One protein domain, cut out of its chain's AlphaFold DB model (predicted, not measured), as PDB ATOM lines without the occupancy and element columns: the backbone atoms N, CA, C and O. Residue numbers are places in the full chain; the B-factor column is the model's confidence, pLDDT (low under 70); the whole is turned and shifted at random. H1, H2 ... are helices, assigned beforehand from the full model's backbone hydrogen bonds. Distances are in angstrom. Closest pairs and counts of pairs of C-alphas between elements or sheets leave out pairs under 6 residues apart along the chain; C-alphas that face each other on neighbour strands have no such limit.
ATOM      1  N   GLU A 143      15.423 -29.946  55.958       71.50
ATOM      2  CA  GLU A 143      14.835 -28.892  56.781       71.50
ATOM      3  C   GLU A 143      13.347 -28.704  56.468       71.50
ATOM      4  O   GLU A 143      12.840 -29.193  55.442       71.50
ATOM      5  N   ASP A 144      12.690 -27.933  57.340       64.06
ATOM      6  CA  ASP A 144      11.337 -27.383  57.202       64.06
ATOM      7  C   ASP A 144      11.318 -26.355  56.050       64.06
ATOM      8  O   ASP A 144      11.222 -25.141  56.221       64.06
ATOM      9  N   SER A 145      11.520 -26.866  54.837       65.75
ATOM     10  CA  SER A 145      11.532 -26.138  53.574       65.75
ATOM     11  C   SER A 145      10.458 -26.691  52.640       65.75
ATOM     12  O   SER A 145      10.097 -27.870  52.694       65.75
ATOM     13  N   LYS A 146       9.947 -25.834  51.756       71.12
ATOM     14  CA  LYS A 146       8.830 -26.164  50.865       71.12
ATOM     15  C   LYS A 146       9.161 -27.338  49.931       71.12
ATOM     16  O   LYS A 146      10.297 -27.425  49.458       71.12
ATOM     17  N   PRO A 147       8.197 -28.226  49.627       74.94
ATOM     18  CA  PRO A 147       8.414 -29.304  48.672       74.94
ATOM     19  C   PRO A 147       8.600 -28.756  47.252       74.94
ATOM     20  O   PRO A 147       7.747 -28.048  46.719       74.94
ATOM     21  N   ASP A 148       9.717 -29.124  46.624       81.75
ATOM     22  CA  ASP A 148       9.965 -28.936  45.195       81.75
ATOM     23  C   ASP A 148      10.082 -30.291  44.475       81.75
ATOM     24  O   ASP A 148      10.068 -31.358  45.095       81.75
ATOM     25  N   HIS A 149      10.203 -30.257  43.145       84.50
ATOM     26  CA  HIS A 149      10.319 -31.471  42.337       84.50
ATOM     27  C   HIS A 149      11.470 -32.390  42.783       84.50
ATOM     28  O   HIS A 149      11.267 -33.599  42.873       84.50
ATOM     29  N   TRP A 150      12.652 -31.842  43.070       89.06
ATOM     30  CA  TRP A 150      13.838 -32.624  43.425       89.06
ATOM     31  C   TRP A 150      13.783 -33.145  44.859       89.06
ATOM     32  O   TRP A 150      14.259 -34.247  45.119       89.06
ATOM     33  N   LYS A 151      13.171 -32.398  45.785       86.44
ATOM     34  CA  LYS A 151      12.904 -32.865  47.152       86.44
ATOM     35  C   LYS A 151      11.960 -34.070  47.136       86.44
ATOM     36  O   LYS A 151      12.213 -35.055  47.823       86.44
ATOM     37  N   LEU A 152      10.913 -34.026  46.310       85.00
ATOM     38  CA  LEU A 152       9.975 -35.142  46.144       85.00
ATOM     39  C   LEU A 152      10.602 -36.335  45.394       85.00
ATOM     40  O   LEU A 152      10.371 -37.492  45.750       85.00
ATOM     41  N   GLU A 153      11.458 -36.081  44.402       86.56
ATOM     42  CA  GLU A 153      12.259 -37.130  43.754       86.56
ATOM     43  C   GLU A 153      13.156 -37.847  44.780       86.56
ATOM     44  O   GLU A 153      13.168 -39.075  44.851       86.56
ATOM     45  N   LEU A 154      13.826 -37.093  45.660       89.00
ATOM     46  CA  LEU A 154      14.643 -37.664  46.731       89.00
ATOM     47  C   LEU A 154      13.803 -38.497  47.708       89.00
ATOM     48  O   LEU A 154      14.222 -39.583  48.106       89.00
ATOM     49  N   ILE A 155      12.601 -38.038  48.063       86.25
ATOM     50  CA  ILE A 155      11.659 -38.830  48.869       86.25
ATOM     51  C   ILE A 155      11.331 -40.160  48.175       86.25
ATOM     52  O   ILE A 155      11.254 -41.189  48.841       86.25
ATOM     53  N   SER A 156      11.223 -40.183  46.845       85.44
ATOM     54  CA  SER A 156      10.962 -41.414  46.075       85.44
ATOM     55  C   SER A 156      12.111 -42.420  46.204       85.44
ATOM     56  O   SER A 156      11.875 -43.611  46.437       85.44
ATOM     57  N   PHE A 157      13.359 -41.945  46.134       88.38
ATOM     58  CA  PHE A 157      14.548 -42.754  46.421       88.38
ATOM     59  C   PHE A 157      14.549 -43.289  47.856       88.38
ATOM     60  O   PHE A 157      14.815 -44.471  48.074       88.38
ATOM     61  N   ILE A 158      14.204 -42.447  48.833       87.94
ATOM     62  CA  ILE A 158      14.173 -42.828  50.249       87.94
ATOM     63  C   ILE A 158      13.110 -43.896  50.507       87.94
ATOM     64  O   ILE A 158      13.404 -44.917  51.125       87.94
ATOM     65  N   ILE A 159      11.889 -43.711  49.995       86.19
ATOM     66  CA  ILE A 159      10.808 -44.699  50.117       86.19
ATOM     67  C   ILE A 159      11.219 -46.017  49.461       86.19
ATOM     68  O   ILE A 159      11.000 -47.078  50.045       86.19
ATOM     69  N   THR A 160      11.866 -45.961  48.296       88.44
ATOM     70  CA  THR A 160      12.406 -47.149  47.619       88.44
ATOM     71  C   THR A 160      13.423 -47.871  48.499       88.44
ATOM     72  O   THR A 160      13.276 -49.069  48.732       88.44
ATOM     73  N   GLY A 161      14.398 -47.152  49.063       89.00
ATOM     74  CA  GLY A 161      15.380 -47.713  49.992       89.00
ATOM     75  C   GLY A 161      14.739 -48.348  51.228       89.00
ATOM     76  O   GLY A 161      15.099 -49.464  51.598       89.00
ATOM     77  N   LEU A 162      13.740 -47.691  51.822       87.38
ATOM     78  CA  LEU A 162      12.995 -48.237  52.957       87.38
ATOM     79  C   LEU A 162      12.229 -49.520  52.595       87.38
ATOM     80  O   LEU A 162      12.195 -50.444  53.403       87.38
ATOM     81  N   CYS A 163      11.627 -49.593  51.403       87.00
ATOM     82  CA  CYS A 163      10.947 -50.808  50.935       87.00
ATOM     83  C   CYS A 163      11.939 -51.954  50.704       87.00
ATOM     84  O   CYS A 163      11.641 -53.093  51.046       87.00
ATOM     85  N   LEU A 164      13.128 -51.663  50.162       87.81
ATOM     86  CA  LEU A 164      14.185 -52.663  49.978       87.81
ATOM     87  C   LEU A 164      14.678 -53.217  51.318       87.81
ATOM     88  O   LEU A 164      14.897 -54.418  51.434       87.81
ATOM     89  N   ILE A 165      14.827 -52.359  52.332       88.00
ATOM     90  CA  ILE A 165      15.165 -52.793  53.692       88.00
ATOM     91  C   ILE A 165      14.062 -53.703  54.244       88.00
ATOM     92  O   ILE A 165      14.363 -54.796  54.698       88.00
ATOM     93  N   GLU A 166      12.793 -53.304  54.163       85.31
ATOM     94  CA  GLU A 166      11.676 -54.118  54.672       85.31
ATOM     95  C   GLU A 166      11.548 -55.479  53.959       85.31
ATOM     96  O   GLU A 166      11.199 -56.477  54.585       85.31
ATOM     97  N   GLU A 167      11.864 -55.540  52.664       85.75
ATOM     98  CA  GLU A 167      11.762 -56.757  51.849       85.75
ATOM     99  C   GLU A 167      12.948 -57.724  52.042       85.75
ATOM    100  O   GLU A 167      12.769 -58.950  52.007       85.75
ATOM    101  N   PHE A 168      14.163 -57.188  52.203       84.69
ATOM    102  CA  PHE A 168      15.408 -57.960  52.109       84.69
ATOM    103  C   PHE A 168      16.267 -57.950  53.379       84.69
ATOM    104  O   PHE A 168      17.239 -58.709  53.440       84.69
ATOM    105  N   ASP A 169      15.942 -57.146  54.391       82.50
ATOM    106  CA  ASP A 169      16.645 -57.177  55.670       82.50
ATOM    107  C   ASP A 169      16.124 -58.306  56.565       82.50
ATOM    108  O   ASP A 169      14.951 -58.382  56.921       82.50
ATOM    109  N   THR A 170      17.026 -59.186  56.981       66.81
ATOM    110  CA  THR A 170      16.716 -60.285  57.896       66.81
ATOM    111  C   THR A 170      16.530 -59.835  59.346       66.81
ATOM    112  O   THR A 170      16.029 -60.615  60.154       66.81
ATOM    113  N   LEU A 171      16.949 -58.611  59.695       60.59
ATOM    114  CA  LEU A 171      16.903 -58.084  61.063       60.59
ATOM    115  C   LEU A 171      15.569 -57.398  61.417       60.59
ATOM    116  O   LEU A 171      15.315 -57.168  62.594       60.59
ATOM    117  N   ASN A 172      14.690 -57.127  60.439       57.56
ATOM    118  CA  ASN A 172      13.347 -56.544  60.629       57.56
ATOM    119  C   ASN A 172      13.285 -55.219  61.429       57.56
ATOM    120  O   ASN A 172      12.221 -54.842  61.927       57.56
ATOM    121  N   GLU A 173      14.385 -54.474  61.549       60.19
ATOM    122  CA  GLU A 173      14.372 -53.179  62.234       60.19
ATOM    123  C   GLU A 173      13.771 -52.096  61.329       60.19
ATOM    124  O   GLU A 173      14.350 -51.729  60.303       60.19
ATOM    125  N   ARG A 174      12.598 -51.573  61.708       64.12
ATOM    126  CA  ARG A 174      11.966 -50.436  61.026       64.12
ATOM    127  C   ARG A 174      12.649 -49.124  61.404       64.12
ATOM    128  O   ARG A 174      12.711 -48.779  62.581       64.12
ATOM    129  N   ASP A 175      13.046 -48.347  60.399       69.50
ATOM    130  CA  ASP A 175      13.553 -46.979  60.569       69.50
ATOM    131  C   ASP A 175      12.403 -45.968  60.736       69.50
ATOM    132  O   ASP A 175      12.074 -45.199  59.829       69.50
ATOM    133  N   LEU A 176      11.766 -45.981  61.913       67.31
ATOM    134  CA  LEU A 176      10.600 -45.138  62.227       67.31
ATOM    135  C   LEU A 176      10.889 -43.629  62.115       67.31
ATOM    136  O   LEU A 176      10.034 -42.881  61.650       67.31
ATOM    137  N   SER A 177      12.102 -43.182  62.453       68.88
ATOM    138  CA  SER A 177      12.482 -41.761  62.395       68.88
ATOM    139  C   SER A 177      12.472 -41.187  60.973       68.88
ATOM    140  O   SER A 177      12.113 -40.027  60.767       68.88
ATOM    141  N   ILE A 178      12.822 -41.999  59.970       69.81
ATOM    142  CA  ILE A 178      12.800 -41.587  58.562       69.81
ATOM    143  C   ILE A 178      11.351 -41.501  58.063       69.81
ATOM    144  O   ILE A 178      10.995 -40.572  57.340       69.81
ATOM    145  N   GLU A 179      10.493 -42.439  58.475       74.75
ATOM    146  CA  GLU A 179       9.068 -42.439  58.120       74.75
ATOM    147  C   GLU A 179       8.317 -41.227  58.696       74.75
ATOM    148  O   GLU A 179       7.537 -40.584  57.986       74.75
ATOM    149  N   GLU A 180       8.568 -40.886  59.961       74.12
ATOM    150  CA  GLU A 180       7.963 -39.727  60.630       74.12
ATOM    151  C   GLU A 180       8.332 -38.409  59.933       74.12
ATOM    152  O   GLU A 180       7.469 -37.556  59.720       74.12
ATOM    153  N   MET A 181       9.584 -38.261  59.492       72.38
ATOM    154  CA  MET A 181      10.039 -37.075  58.762       72.38
ATOM    155  C   MET A 181       9.388 -36.947  57.382       72.38
ATOM    156  O   MET A 181       8.941 -35.858  57.023       72.38
ATOM    157  N   ILE A 182       9.301 -38.035  56.604       73.12
ATOM    158  CA  ILE A 182       8.613 -37.989  55.302       73.12
ATOM    159  C   ILE A 182       7.158 -37.564  55.507       73.12
ATOM    160  O   ILE A 182       6.672 -36.697  54.786       73.12
ATOM    161  N   SER A 183       6.504 -38.122  56.530       74.19
ATOM    162  CA  SER A 183       5.129 -37.769  56.892       74.19
ATOM    163  C   SER A 183       4.987 -36.293  57.273       74.19
ATOM    164  O   SER A 183       3.965 -35.684  56.981       74.19
ATOM    165  N   LYS A 184       5.994 -35.697  57.922       72.19
ATOM    166  CA  LYS A 184       6.008 -34.260  58.228       72.19
ATOM    167  C   LYS A 184       6.080 -33.426  56.943       72.19
ATOM    168  O   LYS A 184       5.224 -32.575  56.726       72.19
ATOM    169  N   ILE A 185       7.027 -33.730  56.052       70.75
ATOM    170  CA  ILE A 185       7.239 -32.981  54.797       70.75
ATOM    171  C   ILE A 185       6.004 -33.017  53.887       70.75
ATOM    172  O   ILE A 185       5.678 -32.024  53.238       70.75
ATOM    173  N   THR A 186       5.316 -34.155  53.814       68.19
ATOM    174  CA  THR A 186       4.100 -34.292  53.000       68.19
ATOM    175  C   THR A 186       2.909 -33.558  53.618       68.19
ATOM    176  O   THR A 186       2.113 -32.985  52.875       68.19
ATOM    177  N   LYS A 187       2.804 -33.517  54.955       68.56
ATOM    178  CA  LYS A 187       1.718 -32.844  55.691       68.56
ATOM    179  C   LYS A 187       1.851 -31.317  55.732       68.56
ATOM    180  O   LYS A 187       0.836 -30.639  55.818       68.56
ATOM    181  N   GLU A 188       3.061 -30.772  55.628       64.31
ATOM    182  CA  GLU A 188       3.331 -29.321  55.662       64.31
ATOM    183  C   GLU A 188       3.054 -28.586  54.333       64.31
ATOM    184  O   GLU A 188       3.399 -27.417  54.178       64.31
ATOM    185  N   SER A 189       2.432 -29.243  53.350       61.50
ATOM    186  CA  SER A 189       2.022 -28.588  52.099       61.50
ATOM    187  C   SER A 189       0.752 -27.760  52.329       61.50
ATOM    188  O   SER A 189      -0.346 -28.310  52.375       61.50
ATOM    189  N   GLU A 190       0.886 -26.441  52.469       57.12
ATOM    190  CA  GLU A 190      -0.199 -25.576  52.965       57.12
ATOM    191  C   GLU A 190      -0.983 -24.843  51.861       57.12
ATOM    192  O   GLU A 190      -2.115 -24.416  52.095       57.12
ATOM    193  N   ASN A 191      -0.424 -24.676  50.654       63.00
ATOM    194  CA  ASN A 191      -1.073 -23.915  49.571       63.00
ATOM    195  C   ASN A 191      -1.357 -24.729  48.295       63.00
ATOM    196  O   ASN A 191      -0.775 -25.783  48.050       63.00
ATOM    197  N   GLU A 192      -2.252 -24.208  47.441       64.25
ATOM    198  CA  GLU A 192      -2.696 -24.876  46.203       64.25
ATOM    199  C   GLU A 192      -1.551 -25.246  45.250       64.25
ATOM    200  O   GLU A 192      -1.613 -26.289  44.602       64.25
ATOM    201  N   SER A 193      -0.497 -24.427  45.160       67.44
ATOM    202  CA  SER A 193       0.645 -24.707  44.281       67.44
ATOM    203  C   SER A 193       1.463 -25.895  44.786       67.44
ATOM    204  O   SER A 193       1.844 -26.761  43.998       67.44
ATOM    205  N   GLU A 194       1.724 -25.953  46.090       69.44
ATOM    206  CA  GLU A 194       2.429 -27.062  46.743       69.44
ATOM    207  C   GLU A 194       1.602 -28.350  46.655       69.44
ATOM    208  O   GLU A 194       2.113 -29.383  46.216       69.44
ATOM    209  N   MET A 195       0.296 -28.266  46.926       70.75
ATOM    210  CA  MET A 195      -0.628 -29.386  46.740       70.75
ATOM    211  C   MET A 195      -0.667 -29.872  45.288       70.75
ATOM    212  O   MET A 195      -0.709 -31.074  45.044       70.75
ATOM    213  N   MET A 196      -0.617 -28.978  44.294       73.62
ATOM    214  CA  MET A 196      -0.585 -29.378  42.883       73.62
ATOM    215  C   MET A 196       0.696 -30.148  42.536       73.62
ATOM    216  O   MET A 196       0.636 -31.140  41.806       73.62
ATOM    217  N   VAL A 197       1.853 -29.702  43.036       73.19
ATOM    218  CA  VAL A 197       3.141 -30.383  42.825       73.19
ATOM    219  C   VAL A 197       3.137 -31.753  43.507       73.19
ATOM    220  O   VAL A 197       3.486 -32.743  42.861       73.19
ATOM    221  N   LEU A 198       2.661 -31.829  44.751       73.81
ATOM    222  CA  LEU A 198       2.512 -33.082  45.488       73.81
ATOM    223  C   LEU A 198       1.538 -34.037  44.788       73.81
ATOM    224  O   LEU A 198       1.849 -35.209  44.638       73.81
ATOM    225  N   ASN A 199       0.403 -33.550  44.283       74.44
ATOM    226  CA  ASN A 199      -0.575 -34.368  43.561       74.44
ATOM    227  C   ASN A 199      -0.026 -34.898  42.233       74.44
ATOM    228  O   ASN A 199      -0.260 -36.055  41.893       74.44
ATOM    229  N   LYS A 200       0.738 -34.085  41.489       77.12
ATOM    230  CA  LYS A 200       1.433 -34.543  40.274       77.12
ATOM    231  C   LYS A 200       2.480 -35.601  40.590       77.12
ATOM    232  O   LYS A 200       2.599 -36.574  39.850       77.12
ATOM    233  N   TRP A 201       3.237 -35.407  41.666       78.88
ATOM    234  CA  TRP A 201       4.207 -36.384  42.138       78.88
ATOM    235  C   TRP A 201       3.513 -37.677  42.580       78.88
ATOM    236  O   TRP A 201       3.848 -38.735  42.064       78.88
ATOM    237  N   ASN A 202       2.480 -37.587  43.418       72.56
ATOM    238  CA  ASN A 202       1.656 -38.714  43.844       72.56
ATOM    239  C   ASN A 202       1.089 -39.467  42.642       72.56
ATOM    240  O   ASN A 202       1.246 -40.671  42.588       72.56
ATOM    241  N   ALA A 203       0.496 -38.801  41.650       72.44
ATOM    242  CA  ALA A 203      -0.016 -39.479  40.457       72.44
ATOM    243  C   ALA A 203       1.101 -40.189  39.671       72.44
ATOM    244  O   ALA A 203       0.969 -41.359  39.331       72.44
ATOM    245  N   ARG A 204       2.236 -39.510  39.448       70.31
ATOM    246  CA  ARG A 204       3.395 -40.083  38.744       70.31
ATOM    247  C   ARG A 204       3.983 -41.290  39.473       70.31
ATOM    248  O   ARG A 204       4.442 -42.213  38.813       70.31
ATOM    249  N   TRP A 205       4.025 -41.257  40.802       66.75
ATOM    250  CA  TRP A 205       4.739 -42.243  41.602       66.75
ATOM    251  C   TRP A 205       3.828 -43.340  42.158       66.75
ATOM    252  O   TRP A 205       4.241 -44.491  42.133       66.75
ATOM    253  N   LEU A 206       2.579 -43.057  42.549       58.56
ATOM    254  CA  LEU A 206       1.567 -44.071  42.907       58.56
ATOM    255  C   LEU A 206       1.347 -45.095  41.789       58.56
ATOM    256  O   LEU A 206       1.039 -46.248  42.078       58.56
ATOM    257  N   GLU A 207       1.547 -44.687  40.536       56.72
ATOM    258  CA  GLU A 207       1.497 -45.559  39.359       56.72
ATOM    259  C   GLU A 207       2.860 -46.205  39.021       56.72
ATOM    260  O   GLU A 207       2.922 -47.108  38.193       56.72
ATOM    261  N   ALA A 208       3.954 -45.797  39.678       59.56
ATOM    262  CA  ALA A 208       5.332 -46.207  39.390       59.56
ATOM    263  C   ALA A 208       5.934 -47.164  40.437       59.56
ATOM    264  O   ALA A 208       7.111 -47.039  40.797       59.56
ATOM    265  N   SER A 209       5.187 -48.199  40.853       60.16
ATOM    266  CA  SER A 209       5.794 -49.372  41.517       60.16
ATOM    267  C   SER A 209       6.956 -49.955  40.692       60.16
ATOM    268  O   SER A 209       7.879 -50.551  41.247       60.16
ATOM    269  N   ASP A 210       6.967 -49.688  39.381       68.00
ATOM    270  CA  ASP A 210       8.054 -49.940  38.439       68.00
ATOM    271  C   ASP A 210       9.427 -49.482  38.934       68.00
ATOM    272  O   ASP A 210      10.409 -50.173  38.671       68.00
ATOM    273  N   TYR A 211       9.526 -48.372  39.670       73.31
ATOM    274  CA  TYR A 211      10.815 -47.901  40.172       73.31
ATOM    275  C   TYR A 211      11.357 -48.785  41.299       73.31
ATOM    276  O   TYR A 211      12.522 -49.192  41.275       73.31
ATOM    277  N   PHE A 212      10.497 -49.156  42.253       82.88
ATOM    278  CA  PHE A 212      10.833 -50.128  43.294       82.88
ATOM    279  C   PHE A 212      11.102 -51.511  42.696       82.88
ATOM    280  O   PHE A 212      12.084 -52.159  43.063       82.88
ATOM    281  N   ARG A 213      10.290 -51.935  41.724       80.69
ATOM    282  CA  ARG A 213      10.451 -53.205  41.011       80.69
ATOM    283  C   ARG A 213      11.782 -53.260  40.267       80.69
ATOM    284  O   ARG A 213      12.527 -54.221  40.440       80.69
ATOM    285  N   LEU A 214      12.102 -52.232  39.481       83.75
ATOM    286  CA  LEU A 214      13.353 -52.141  38.730       83.75
ATOM    287  C   LEU A 214      14.553 -52.121  39.676       83.75
ATOM    288  O   LEU A 214      15.486 -52.890  39.478       83.75
ATOM    289  N   THR A 215      14.512 -51.304  40.730       87.19
ATOM    290  CA  THR A 215      15.615 -51.215  41.698       87.19
ATOM    291  C   THR A 215      15.815 -52.536  42.450       87.19
ATOM    292  O   THR A 215      16.951 -52.967  42.630       87.19
ATOM    293  N   SER A 216      14.735 -53.228  42.829       87.94
ATOM    294  CA  SER A 216      14.814 -54.552  43.468       87.94
ATOM    295  C   SER A 216      15.491 -55.579  42.562       87.94
ATOM    296  O   SER A 216      16.393 -56.293  43.001       87.94
ATOM    297  N   VAL A 217      15.112 -55.608  41.280       87.00
ATOM    298  CA  VAL A 217      15.726 -56.501  40.290       87.00
ATOM    299  C   VAL A 217      17.194 -56.141  40.066       87.00
ATOM    300  O   VAL A 217      18.035 -57.032  40.082       87.00
ATOM    301  N   LEU A 218      17.523 -54.858  39.910       85.69
ATOM    302  CA  LEU A 218      18.901 -54.416  39.676       85.69
ATOM    303  C   LEU A 218      19.831 -54.719  40.856       85.69
ATOM    304  O   LEU A 218      20.991 -55.052  40.643       85.69
ATOM    305  N   LEU A 219      19.353 -54.575  42.093       86.81
ATOM    306  CA  LEU A 219      20.204 -54.708  43.277       86.81
ATOM    307  C   LEU A 219      20.231 -56.120  43.861       86.81
ATOM    308  O   LEU A 219      21.256 -56.526  44.410       86.81
ATOM    309  N   PHE A 220      19.123 -56.853  43.782       85.75
ATOM    310  CA  PHE A 220      18.951 -58.140  44.464       85.75
ATOM    311  C   PHE A 220      18.588 -59.288  43.519       85.75
ATOM    312  O   PHE A 220      18.359 -60.398  44.001       85.75
ATOM    313  N   GLU A 221      18.506 -59.026  42.208       84.69
ATOM    314  CA  GLU A 221      18.132 -59.997  41.166       84.69
ATOM    315  C   GLU A 221      16.799 -60.703  41.457       84.69
ATOM    316  O   GLU A 221      16.565 -61.857  41.090       84.69
ATOM    317  N   LYS A 222      15.908 -60.007  42.168       83.56
ATOM    318  CA  LYS A 222      14.634 -60.537  42.648       83.56
ATOM    319  C   LYS A 222      13.536 -59.513  42.446       83.56
ATOM    320  O   LYS A 222      13.695 -58.334  42.759       83.56
ATOM    321  N   HIS A 223      12.393 -59.992  41.972       83.06
ATOM    322  CA  HIS A 223      11.162 -59.225  42.062       83.06
ATOM    323  C   HIS A 223      10.752 -59.085  43.536       83.06
ATOM    324  O   HIS A 223      10.956 -60.028  44.308       83.06
ATOM    325  N   PRO A 224      10.187 -57.934  43.935       80.81
ATOM    326  CA  PRO A 224       9.643 -57.781  45.277       80.81
ATOM    327  C   PRO A 224       8.510 -58.793  45.500       80.81
ATOM    328  O   PRO A 224       7.689 -59.007  44.607       80.81
ATOM    329  N   LYS A 225       8.445 -59.427  46.679       78.44
ATOM    330  CA  LYS A 225       7.378 -60.398  46.996       78.44
ATOM    331  C   LYS A 225       6.016 -59.733  47.147       78.44
ATOM    332  O   LYS A 225       4.997 -60.388  46.940       78.44
ATOM    333  N   ASN A 226       6.002 -58.463  47.541       75.81
ATOM    334  CA  ASN A 226       4.792 -57.675  47.695       75.81
ATOM    335  C   ASN A 226       4.945 -56.325  46.981       75.81
ATOM    336  O   ASN A 226       5.558 -55.391  47.501       75.81
ATOM    337  N   GLU A 227       4.377 -56.228  45.779       66.94
ATOM    338  CA  GLU A 227       4.393 -54.999  44.974       66.94
ATOM    339  C   GLU A 227       3.607 -53.856  45.646       66.94
ATOM    340  O   GLU A 227       3.955 -52.685  45.471       66.94
ATOM    341  N   ASP A 228       2.630 -54.180  46.503       74.81
ATOM    342  CA  ASP A 228       1.836 -53.189  47.234       74.81
ATOM    343  C   ASP A 228       2.607 -52.537  48.390       74.81
ATOM    344  O   ASP A 228       2.162 -51.510  48.904       74.81
ATOM    345  N   THR A 229       3.757 -53.078  48.820       75.62
ATOM    346  CA  THR A 229       4.553 -52.508  49.927       75.62
ATOM    347  C   THR A 229       4.894 -51.047  49.661       75.62
ATOM    348  O   THR A 229       4.691 -50.191  50.523       75.62
ATOM    349  N   TRP A 230       5.335 -50.740  48.440       79.12
ATOM    350  CA  TRP A 230       5.687 -49.380  48.054       79.12
ATOM    351  C   TRP A 230       4.453 -48.470  48.023       79.12
ATOM    352  O   TRP A 230       4.452 -47.406  48.641       79.12
ATOM    353  N   MET A 231       3.359 -48.921  47.399       75.75
ATOM    354  CA  MET A 231       2.113 -48.151  47.317       75.75
ATOM    355  C   MET A 231       1.508 -47.878  48.695       75.75
ATOM    356  O   MET A 231       1.070 -46.763  48.969       75.75
ATOM    357  N   ASN A 232       1.487 -48.880  49.574       78.06
ATOM    358  CA  ASN A 232       0.986 -48.749  50.940       78.06
ATOM    359  C   ASN A 232       1.854 -47.790  51.752       78.06
ATOM    360  O   ASN A 232       1.326 -46.996  52.532       78.06
ATOM    361  N   LYS A 233       3.174 -47.821  51.540       78.56
ATOM    362  CA  LYS A 233       4.110 -46.917  52.201       78.56
ATOM    363  C   LYS A 233       3.925 -45.482  51.722       78.56
ATOM    364  O   LYS A 233       3.782 -44.613  52.572       78.56
ATOM    365  N   VAL A 234       3.810 -45.231  50.416       76.69
ATOM    366  CA  VAL A 234       3.467 -43.890  49.908       76.69
ATOM    367  C   VAL A 234       2.130 -43.427  50.463       76.69
ATOM    368  O   VAL A 234       2.095 -42.386  51.104       76.69
ATOM    369  N   LYS A 235       1.061 -44.225  50.329       74.19
ATOM    370  CA  LYS A 235      -0.272 -43.871  50.842       74.19
ATOM    371  C   LYS A 235      -0.242 -43.498  52.321       74.19
ATOM    372  O   LYS A 235      -0.789 -42.469  52.676       74.19
ATOM    373  N   ARG A 236       0.407 -44.294  53.173       74.38
ATOM    374  CA  ARG A 236       0.516 -44.006  54.613       74.38
ATOM    375  C   ARG A 236       1.302 -42.724  54.891       74.38
ATOM    376  O   ARG A 236       0.979 -41.992  55.813       74.38
ATOM    377  N   LEU A 237       2.352 -42.470  54.113       68.44
ATOM    378  CA  LEU A 237       3.212 -41.301  54.288       68.44
ATOM    379  C   LEU A 237       2.610 -40.023  53.680       68.44
ATOM    380  O   LEU A 237       3.051 -38.936  54.033       68.44
ATOM    381  N   THR A 238       1.625 -40.126  52.781       65.06
ATOM    382  CA  THR A 238       1.007 -38.974  52.093       65.06
ATOM    383  C   THR A 238      -0.449 -38.724  52.479       65.06
ATOM    384  O   THR A 238      -0.910 -37.599  52.336       65.06
ATOM    385  N   ASN A 239      -1.172 -39.739  52.958       59.88
ATOM    386  CA  ASN A 239      -2.579 -39.666  53.350       59.88
ATOM    387  C   ASN A 239      -2.750 -40.117  54.806       59.88
ATOM    388  O   ASN A 239      -3.086 -41.268  55.072       59.88
ATOM    389  N   ASP A 240      -2.593 -39.165  55.719       46.31
ATOM    390  CA  ASP A 240      -3.370 -39.111  56.957       46.31
ATOM    391  C   ASP A 240      -4.061 -37.743  56.949       46.31
ATOM    392  O   ASP A 240      -3.481 -36.739  57.370       46.31
ATOM    393  N   SER A 241      -5.259 -37.712  56.357       38.84
ATOM    394  CA  SER A 241      -6.274 -36.668  56.543       38.84
ATOM    395  C   SER A 241      -7.372 -37.237  57.425       38.84
ATOM    396  O   SER A 241      -7.863 -38.333  57.070       38.84
TER     397      SER A 241
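Overview. This is residues 143 to 241 of the 241 residues of an uncharacterized protein of Heimdallarchaeota archaeon (strain LC_2) (UniProt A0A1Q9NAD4). The longest helix, H1, runs through the middle of an elongated body; H3 and H5 group with it as a crossed bundle, H4 packs across its later half, and H2 packs on H5. The printed part has 99 residues with five named helices, H1 to H5 in chain order, and no named strand: all helix. It is compact, radius of gyration of the C-alphas 13.6 A, spanning 41 by 25 by 22 A.

Arrangement. H1, residues 149 to 168, touches H3, residues 192 to 206, with residues 149 to 156 alone; closest C-alphas Leu 152 and Trp 201, 7.1 A. Residues 160 to 164 alone touch H4, residues 209 to 220: Thr 160 and Phe 212, closest C-alphas, 5.5 A. Residues 159 to 163 alone touch H5, residues 228 to 238, opposite ways at a steep tilt of 45 degrees: Cys 163 and Trp 230, closest C-alphas, 6.2 A. H5 touches H2, residues 176 to 187: Ser 183 and Leu 237, closest C-alphas, 4.8 A. In H1 to H5 every O i to N i+4 pair is within hydrogen-bond range.

Along the chain. H1 begins at C-alpha 149 (10.319, -31.471, 42.337) and is 28.7 A long; H3 is 19.9 A. H5 ends at C-alpha 238 (1.007, -38.974, 52.093).

Size, cuts and confidence. The printed part has no cut and no long link. Mean pLDDT of the printed part is 74.7; 32 residues are under 70, among them 170 to 178.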